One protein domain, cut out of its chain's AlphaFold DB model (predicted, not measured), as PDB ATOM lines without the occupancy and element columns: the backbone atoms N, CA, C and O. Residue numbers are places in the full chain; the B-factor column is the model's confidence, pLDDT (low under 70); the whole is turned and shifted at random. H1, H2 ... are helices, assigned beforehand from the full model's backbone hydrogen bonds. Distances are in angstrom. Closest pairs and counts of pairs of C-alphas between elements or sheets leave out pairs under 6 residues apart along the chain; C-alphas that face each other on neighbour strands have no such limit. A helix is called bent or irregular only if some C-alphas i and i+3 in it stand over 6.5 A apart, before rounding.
ATOM      1  N   ASP A 423     128.240 172.210 138.042       42.81
ATOM      2  CA  ASP A 423     127.338 172.154 139.208       42.81
ATOM      3  C   ASP A 423     128.012 171.953 140.579       42.81
ATOM      4  O   ASP A 423     127.681 171.067 141.363       42.81
ATOM      5  N   THR A 424     128.871 172.904 140.952       41.25
ATOM      6  CA  THR A 424     129.438 173.051 142.315       41.25
ATOM      7  C   THR A 424     128.389 173.274 143.419       41.25
ATOM      8  O   THR A 424     128.702 173.271 144.609       41.25
ATOM      9  N   LYS A 425     127.118 173.480 143.054       43.09
ATOM     10  CA  LYS A 425     126.050 174.029 143.905       43.09
ATOM     11  C   LYS A 425     125.527 173.052 144.972       43.09
ATOM     12  O   LYS A 425     124.552 173.401 145.654       43.09
ATOM     13  N   HIS A 426     126.058 171.828 145.019       50.03
ATOM     14  CA  HIS A 426     125.461 170.625 145.620       50.03
ATOM     15  C   HIS A 426     126.415 169.864 146.586       50.03
ATOM     16  O   HIS A 426     126.164 168.698 146.881       50.03
ATOM     17  N   LEU A 427     127.483 170.501 147.088       54.69
ATOM     18  CA  LEU A 427     128.513 169.880 147.945       54.69
ATOM     19  C   LEU A 427     128.396 170.281 149.439       54.69
ATOM     20  O   LEU A 427     128.052 171.434 149.705       54.69
ATOM     21  N   PRO A 428     128.717 169.389 150.405       65.38
ATOM     22  CA  PRO A 428     128.903 169.748 151.819       65.38
ATOM     23  C   PRO A 428     130.057 170.738 152.024       65.38
ATOM     24  O   PRO A 428     131.023 170.735 151.251       65.38
ATOM     25  N   LEU A 429     129.996 171.535 153.092       75.62
ATOM     26  CA  LEU A 429     131.050 172.484 153.453       75.62
ATOM     27  C   LEU A 429     132.349 171.762 153.826       75.62
ATOM     28  O   LEU A 429     133.426 172.174 153.399       75.62
ATOM     29  N   GLN A 430     132.243 170.633 154.530       67.94
ATOM     30  CA  GLN A 430     133.392 169.772 154.837       67.94
ATOM     31  C   GLN A 430     134.150 169.332 153.573       67.94
ATOM     32  O   GLN A 430     135.379 169.354 153.531       67.94
ATOM     33  N   TYR A 431     133.420 168.974 152.511       65.62
ATOM     34  CA  TYR A 431     134.004 168.454 151.274       65.62
ATOM     35  C   TYR A 431     134.627 169.549 150.393       65.62
ATOM     36  O   TYR A 431     135.648 169.305 149.746       65.62
ATOM     37  N   THR A 432     134.064 170.762 150.362       74.19
ATOM     38  CA  THR A 432     134.686 171.888 149.641       74.19
ATOM     39  C   THR A 432     135.894 172.442 150.389       74.19
ATOM     40  O   THR A 432     136.923 172.690 149.760       74.19
ATOM     41  N   LEU A 433     135.817 172.565 151.718       81.50
ATOM     42  CA  LEU A 433     136.927 173.038 152.544       81.50
ATOM     43  C   LEU A 433     138.101 172.046 152.542       81.50
ATOM     44  O   LEU A 433     139.236 172.464 152.338       81.50
ATOM     45  N   SER A 434     137.840 170.739 152.677       71.12
ATOM     46  CA  SER A 434     138.888 169.707 152.635       71.12
ATOM     47  C   SER A 434     139.649 169.699 151.302       71.12
ATOM     48  O   SER A 434     140.877 169.689 151.302       71.12
ATOM     49  N   GLN A 435     138.953 169.792 150.161       69.19
ATOM     50  CA  GLN A 435     139.616 169.906 148.854       69.19
ATOM     51  C   GLN A 435     140.441 171.190 148.726       69.19
ATOM     52  O   GLN A 435     141.569 171.133 148.239       69.19
ATOM     53  N   LEU A 436     139.910 172.332 149.176       79.38
ATOM     54  CA  LEU A 436     140.623 173.607 149.111       79.38
ATOM     55  C   LEU A 436     141.910 173.565 149.950       79.38
ATOM     56  O   LEU A 436     142.974 173.939 149.461       79.38
ATOM     57  N   LEU A 437     141.832 173.032 151.172       80.44
ATOM     58  CA  LEU A 437     142.991 172.822 152.040       80.44
ATOM     59  C   LEU A 437     143.993 171.838 151.422       80.44
ATOM     60  O   LEU A 437     145.188 172.102 151.459       80.44
ATOM     61  N   GLN A 438     143.542 170.751 150.789       71.75
ATOM     62  CA  GLN A 438     144.444 169.833 150.083       71.75
ATOM     63  C   GLN A 438     145.159 170.482 148.890       71.75
ATOM     64  O   GLN A 438     146.296 170.105 148.618       71.75
ATOM     65  N   LEU A 439     144.534 171.424 148.176       73.62
ATOM     66  CA  LEU A 439     145.201 172.187 147.113       73.62
ATOM     67  C   LEU A 439     146.265 173.127 147.701       73.62
ATOM     68  O   LEU A 439     147.391 173.141 147.210       73.62
ATOM     69  N   VAL A 440     145.946 173.829 148.796       77.75
ATOM     70  CA  VAL A 440     146.895 174.702 149.516       77.75
ATOM     71  C   VAL A 440     148.095 173.902 150.035       77.75
ATOM     72  O   VAL A 440     149.236 174.257 149.758       77.75
ATOM     73  N   ILE A 441     147.849 172.786 150.728       80.06
ATOM     74  CA  ILE A 441     148.886 171.936 151.342       80.06
ATOM     75  C   ILE A 441     149.787 171.273 150.286       80.06
ATOM     76  O   ILE A 441     150.968 171.055 150.542       80.06
ATOM     77  N   LYS A 442     149.266 170.963 149.090       74.31
ATOM     78  CA  LYS A 442     150.071 170.389 147.995       74.31
ATOM     79  C   LYS A 442     151.010 171.398 147.333       74.31
ATOM     80  O   LYS A 442     151.941 170.963 146.661       74.31
ATOM     81  N   GLY A 443     150.762 172.706 147.469       66.44
ATOM     82  CA  GLY A 443     151.618 173.777 146.933       66.44
ATOM     83  C   GLY A 443     151.828 173.760 145.410       66.44
ATOM     84  O   GLY A 443     152.703 174.455 144.904       66.44
ATOM     85  N   SER A 444     151.064 172.953 144.667       58.44
ATOM     86  CA  SER A 444     151.325 172.633 143.257       58.44
ATOM     87  C   SER A 444     150.715 173.621 142.257       58.44
ATOM     88  O   SER A 444     150.885 173.450 141.052       58.44
ATOM     89  N   GLU A 445     149.981 174.626 142.738       67.06
ATOM     90  CA  GLU A 445     149.338 175.667 141.934       67.06
ATOM     91  C   GLU A 445     149.699 177.048 142.494       67.06
ATOM     92  O   GLU A 445     149.628 177.277 143.699       67.06
ATOM     93  N   THR A 446     150.053 177.994 141.620       69.56
ATOM     94  CA  THR A 446     150.392 179.379 142.008       69.56
ATOM     95  C   THR A 446     149.171 180.233 142.361       69.56
ATOM     96  O   THR A 446     149.317 181.340 142.874       69.56
ATOM     97  N   SER A 447     147.962 179.745 142.074       76.62
ATOM     98  CA  SER A 447     146.695 180.378 142.432       76.62
ATOM     99  C   SER A 447     145.593 179.323 142.475       76.62
ATOM    100  O   SER A 447     145.442 178.550 141.532       76.62
ATOM    101  N   ILE A 448     144.825 179.299 143.564       80.44
ATOM    102  CA  ILE A 448     143.786 178.299 143.835       80.44
ATOM    103  C   ILE A 448     142.421 178.989 143.781       80.44
ATOM    104  O   ILE A 448     142.243 180.068 144.344       80.44
ATOM    105  N   ASN A 449     141.436 178.370 143.125       79.56
ATOM    106  CA  ASN A 449     140.103 178.953 142.949       79.56
ATOM    107  C   ASN A 449     139.119 178.533 144.074       79.56
ATOM    108  O   ASN A 449     138.675 177.382 144.081       79.56
ATOM    109  N   PRO A 450     138.695 179.444 144.977       83.94
ATOM    110  CA  PRO A 450     137.788 179.132 146.085       83.94
ATOM    111  C   PRO A 450     136.295 179.143 145.704       83.94
ATOM    112  O   PRO A 450     135.445 179.004 146.585       83.94
ATOM    113  N   GLU A 451     135.933 179.308 144.426       81.44
ATOM    114  CA  GLU A 451     134.534 179.425 143.987       81.44
ATOM    115  C   GLU A 451     133.608 178.276 144.472       81.44
ATOM    116  O   GLU A 451     132.461 178.575 144.815       81.44
ATOM    117  N   PRO A 452     134.036 176.997 144.611       77.25
ATOM    118  CA  PRO A 452     133.208 175.958 145.237       77.25
ATOM    119  C   PRO A 452     132.866 176.248 146.708       77.25
ATOM    120  O   PRO A 452     131.713 176.089 147.109       77.25
ATOM    121  N   LEU A 453     133.833 176.725 147.503       84.19
ATOM    122  CA  LEU A 453     133.625 177.103 148.907       84.19
ATOM    123  C   LEU A 453     132.712 178.334 149.010       84.19
ATOM    124  O   LEU A 453     131.740 178.319 149.767       84.19
ATOM    125  N   LYS A 454     132.960 179.360 148.185       86.06
ATOM    126  CA  LYS A 454     132.112 180.561 148.071       86.06
ATOM    127  C   LYS A 454     130.663 180.211 147.716       86.06
ATOM    128  O   LYS A 454     129.745 180.738 148.340       86.06
ATOM    129  N   ASN A 455     130.438 179.274 146.790       82.19
ATOM    130  CA  ASN A 455     129.085 178.820 146.448       82.19
ATOM    131  C   ASN A 455     128.369 178.142 147.624       82.19
ATOM    132  O   ASN A 455     127.175 178.376 147.804       82.19
ATOM    133  N   VAL A 456     129.060 177.326 148.428       82.12
ATOM    134  CA  VAL A 456     128.463 176.703 149.624       82.12
ATOM    135  C   VAL A 456     128.176 177.754 150.700       82.12
ATOM    136  O   VAL A 456     127.049 177.825 151.189       82.12
ATOM    137  N   MET A 457     129.137 178.627 151.010       87.69
ATOM    138  CA  MET A 457     128.960 179.678 152.020       87.69
ATOM    139  C   MET A 457     127.839 180.656 151.654       87.69
ATOM    140  O   MET A 457     126.980 180.931 152.491       87.69
ATOM    141  N   GLY A 458     127.755 181.087 150.391       86.38
ATOM    142  CA  GLY A 458     126.665 181.931 149.892       86.38
ATOM    143  C   GLY A 458     125.278 181.274 149.922       86.38
ATOM    144  O   GLY A 458     124.261 181.965 149.935       86.38
ATOM    145  N   LYS A 459     125.206 179.937 149.966       80.94
ATOM    146  CA  LYS A 459     123.947 179.196 150.156       80.94
ATOM    147  C   LYS A 459     123.534 179.100 151.618       80.94
ATOM    148  O   LYS A 459     122.339 179.170 151.891       80.94
ATOM    149  N   LYS A 460     124.495 178.914 152.529       83.00
ATOM    150  CA  LYS A 460     124.237 178.887 153.977       83.00
ATOM    151  C   LYS A 460     123.862 180.283 154.490       83.00
ATOM    152  O   LYS A 460     122.890 180.416 155.226       83.00
ATOM    153  N   ASN A 461     124.568 181.323 154.038       86.19
ATOM    154  CA  ASN A 461     124.273 182.719 154.353       86.19
ATOM    155  C   ASN A 461     124.398 183.608 153.098       86.19
ATOM    156  O   ASN A 461     125.464 183.741 152.498       86.19
ATOM    157  N   ALA A 462     123.286 184.248 152.722       86.88
ATOM    158  CA  ALA A 462     123.136 184.984 151.468       86.88
ATOM    159  C   ALA A 462     124.063 186.205 151.313       86.88
ATOM    160  O   ALA A 462     124.256 186.661 150.186       86.88
ATOM    161  N   MET A 463     124.663 186.730 152.388       86.50
ATOM    162  CA  MET A 463     125.637 187.827 152.278       86.50
ATOM    163  C   MET A 463     126.881 187.416 151.465       86.50
ATOM    164  O   MET A 463     127.324 188.151 150.579       86.50
ATOM    165  N   PHE A 464     127.357 186.179 151.662       90.81
ATOM    166  CA  PHE A 464     128.519 185.615 150.966       90.81
ATOM    167  C   PHE A 464     128.199 185.105 149.549       90.81
ATOM    168  O   PHE A 464     129.092 184.645 148.843       90.81
ATOM    169  N   ALA A 465     126.936 185.186 149.108       86.75
ATOM    170  CA  ALA A 465     126.559 184.919 147.716       86.75
ATOM    171  C   ALA A 465     126.880 186.098 146.781       86.75
ATOM    172  O   ALA A 465     126.807 185.958 145.561       86.75
ATOM    173  N   THR A 466     127.182 187.271 147.344       87.75
ATOM    174  CA  THR A 466     127.476 188.485 146.580       87.75
ATOM    175  C   THR A 466     128.964 188.603 146.240       87.75
ATOM    176  O   THR A 466     129.799 187.844 146.726       87.75
ATOM    177  N   HIS A 467     129.299 189.574 145.390       88.44
ATOM    178  CA  HIS A 467     130.681 189.972 145.095       88.44
ATOM    179  C   HIS A 467     131.073 191.281 145.816       88.44
ATOM    180  O   HIS A 467     132.089 191.885 145.487       88.44
ATOM    181  N   PHE A 468     130.267 191.743 146.781       87.94
ATOM    182  CA  PHE A 468     130.596 192.914 147.598       87.94
ATOM    183  C   PHE A 468     131.579 192.538 148.710       87.94
ATOM    184  O   PHE A 468     131.513 191.433 149.245       87.94
ATOM    185  N   GLN A 469     132.444 193.473 149.101       91.19
ATOM    186  CA  GLN A 469     133.359 193.305 150.232       91.19
ATOM    187  C   GLN A 469     132.582 193.000 151.526       91.19
ATOM    188  O   GLN A 469     131.611 193.687 151.838       91.19
ATOM    189  N   GLN A 470     133.006 191.964 152.255       91.25
ATOM    190  CA  GLN A 470     132.424 191.518 153.528       91.25
ATOM    191  C   GLN A 470     133.473 191.585 154.646       91.25
ATOM    192  O   GLN A 470     134.671 191.686 154.374       91.25
ATOM    193  N   ASP A 471     133.024 191.481 155.897       93.62
ATOM    194  CA  ASP A 471     133.904 191.322 157.054       93.62
ATOM    195  C   ASP A 471     134.494 189.894 157.110       93.62
ATOM    196  O   ASP A 471     133.786 188.892 156.960       93.62
ATOM    197  N   ALA A 472     135.813 189.795 157.306       92.81
ATOM    198  CA  ALA A 472     136.536 188.522 157.311       92.81
ATOM    199  C   ALA A 472     136.342 187.712 158.606       92.81
ATOM    200  O   ALA A 472     136.354 186.480 158.563       92.81
ATOM    201  N   HIS A 473     136.131 188.378 159.744       91.19
ATOM    202  CA  HIS A 473     135.816 187.732 161.016       91.19
ATOM    203  C   HIS A 473     134.374 187.205 161.010       91.19
ATOM    204  O   HIS A 473     134.132 186.079 161.442       91.19
ATOM    205  N   GLU A 474     133.422 187.950 160.436       89.94
ATOM    206  CA  GLU A 474     132.054 187.453 160.236       89.94
ATOM    207  C   GLU A 474     132.019 186.247 159.282       89.94
ATOM    208  O   GLU A 474     131.334 185.260 159.569       89.94
ATOM    209  N   PHE A 475     132.800 186.267 158.193       93.50
ATOM    210  CA  PHE A 475     132.960 185.101 157.316       93.50
ATOM    211  C   PHE A 475     133.545 183.891 158.058       93.50
ATOM    212  O   PHE A 475     132.987 182.797 157.957       93.50
ATOM    213  N   LEU A 476     134.621 184.077 158.832       92.25
ATOM    214  CA  LEU A 476     135.262 183.005 159.600       92.25
ATOM    215  C   LEU A 476     134.317 182.398 160.648       92.25
ATOM    216  O   LEU A 476     134.219 181.176 160.744       92.25
ATOM    217  N   LEU A 477     133.578 183.229 161.389       90.50
ATOM    218  CA  LEU A 477     132.608 182.760 162.379       90.50
ATOM    219  C   LEU A 477     131.490 181.939 161.718       90.50
ATOM    220  O   LEU A 477     131.183 180.841 162.172       90.50
ATOM    221  N   ASN A 478     130.932 182.422 160.600       91.06
ATOM    222  CA  ASN A 478     129.937 181.667 159.832       91.06
ATOM    223  C   ASN A 478     130.516 180.346 159.291       91.06
ATOM    224  O   ASN A 478     129.825 179.330 159.316       91.06
ATOM    225  N   LEU A 479     131.767 180.346 158.813       89.44
ATOM    226  CA  LEU A 479     132.454 179.164 158.282       89.44
ATOM    227  C   LEU A 479     132.602 178.081 159.359       89.44
ATOM    228  O   LEU A 479     132.216 176.939 159.125       89.44
ATOM    229  N   VAL A 480     133.105 178.447 160.542       86.19
ATOM    230  CA  VAL A 480     133.266 177.523 161.676       86.19
ATOM    231  C   VAL A 480     131.905 177.020 162.164       86.19
ATOM    232  O   VAL A 480     131.718 175.813 162.278       86.19
ATOM    233  N   THR A 481     130.923 177.905 162.364       82.75
ATOM    234  CA  THR A 481     129.580 177.524 162.836       82.75
ATOM    235  C   THR A 481     128.837 176.603 161.859       82.75
ATOM    236  O   THR A 481     128.111 175.707 162.287       82.75
ATOM    237  N   GLU A 482     128.982 176.789 160.545       81.81
ATOM    238  CA  GLU A 482     128.377 175.885 159.554       81.81
ATOM    239  C   GLU A 482     129.136 174.561 159.405       81.81
ATOM    240  O   GLU A 482     128.517 173.547 159.078       81.81
ATOM    241  N   TYR A 483     130.444 174.545 159.667       76.81
ATOM    242  CA  TYR A 483     131.262 173.332 159.675       76.81
ATOM    243  C   TYR A 483     130.982 172.478 160.922       76.81
ATOM    244  O   TYR A 483     130.817 171.265 160.811       76.81
ATOM    245  N   GLU A 484     130.836 173.112 162.089       70.62
ATOM    246  CA  GLU A 484     130.448 172.481 163.357       70.62
ATOM    247  C   GLU A 484     129.060 171.827 163.266       70.62
ATOM    248  O   GLU A 484     128.907 170.663 163.634       70.62
ATOM    249  N   LYS A 485     128.067 172.505 162.675       63.66
ATOM    250  CA  LYS A 485     126.746 171.903 162.399       63.66
ATOM    251  C   LYS A 485     126.841 170.641 161.537       63.66
ATOM    252  O   LYS A 485     126.139 169.674 161.805       63.66
ATOM    253  N   GLU A 486     127.711 170.631 160.525       63.97
ATOM    254  CA  GLU A 486     127.935 169.445 159.685       63.97
ATOM    255  C   GLU A 486     128.737 168.338 160.407       63.97
ATOM    256  O   GLU A 486     128.681 167.184 159.984       63.97
ATOM    257  N   LEU A 487     129.471 168.648 161.487       55.88
ATOM    258  CA  LEU A 487     130.148 167.654 162.338       55.88
ATOM    259  C   LEU A 487     129.205 167.011 163.365       55.88
ATOM    260  O   LEU A 487     129.328 165.823 163.643       55.88
ATOM    261  N   VAL A 488     128.274 167.779 163.939       51.31
ATOM    262  CA  VAL A 488     127.410 167.324 165.048       51.31
ATOM    263  C   VAL A 488     126.322 166.328 164.601       51.31
ATOM    264  O   VAL A 488     125.791 165.591 165.426       51.31
ATOM    265  N   GLU A 489     126.013 166.241 163.301       56.28
ATOM    266  CA  GLU A 489     124.994 165.329 162.745       56.28
ATOM    267  C   GLU A 489     125.556 163.993 162.190       56.28
ATOM    268  O   GLU A 489     124.943 163.372 161.319       56.28
ATOM    269  N   THR A 490     126.708 163.506 162.678       60.88
ATOM    270  CA  THR A 490     127.205 162.156 162.335       60.88
ATOM    271  C   THR A 490     126.362 161.053 162.969       60.88
ATOM    272  O   THR A 490     126.260 160.964 164.190       60.88
TER     273      THR A 490
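Overview. This is residues 423 to 490 of the 621 residues of the protein "USP domain-containing protein" of Phytophthora ramorum (UniProt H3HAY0). The longest helix, H4, runs across one end of a helical hairpin made by H1 and H2, where H1 begins and H2 ends, and the short H3 packs beside H2 at that same end. At the other end of the hairpin, residues 441 to 446 stick out, and past H3 the loop with residues 468 to 474, of which 472 to 474 belong to H4, also stands free. The printed part has 68 residues with four named helices, in the order H1, H2, H3, H4, and no named strand; its class is all helix. It is compact, with a radius of gyration of the C-alphas of 12.4 A, and spans 34 by 30 by 26 A.

Along the chain. Start with H4, residues 472 to 488: find C-alpha 472 at (136.536, 188.522, 157.311) and go 24.3 A to C-alpha 488 at (127.410, 167.324, 165.048). Then look at H1, residues 429 to 442, which begins at C-alpha 429, (131.050, 172.484, 153.453), and is 19.9 A long. H2 holds residues 451 to 460 over 14.4 A, and H3 holds residues 462 to 465 over 5.1 A. None of the helices is bent.

Arrangement. From H4, look first to H1: they touch at a steep tilt of 65 degrees, opposite ways, with residues 429 to 430 of H1 and 482 to 486 of H4 alone. Their closest C-alphas are those of Leu 429 and Tyr 483, 6.3 A apart. H2 is close to H4 but not clearly touching, about perpendicular at 77 degrees; the closest C-alphas, of Met 457 and Leu 479, are 7.2 A apart. H1 and H2 form a helical hairpin and touch at a shallow tilt of 26 degrees, opposite ways; look at Thr 432 and Leu 453, whose C-alphas are the closest at 5.4 A. H3 touches H2, the closest C-alphas being those of Gly 458 and Ala 465 at 3.7 A. H3 and H4 are close but not clearly touching, with the C-alphas of Phe 464 and Phe 475 the closest at 7.8 A, and H1 and H3 are apart. In H1, H2 and H4 every O i to N i+4 pair is within hydrogen-bond range; H3 is too short for such a pair, and its 1 pair of O i and N i+3 is within range.

Size, cuts and confidence. The two C-alphas farthest apart are those of Thr 446 and Glu 489, at 35.7 A. The printed part has no cut from residue 423 to residue 490. The link from H2 to H3 is tight, those from H1 to H2 and from H3 to H4 are short, and no link is long. The mean pLDDT of the printed part is 76.6; in the B-factor column you will find it under 70 at residues 423 to 428, 430 to 431, 435, 443 to 446 and 485 to 490.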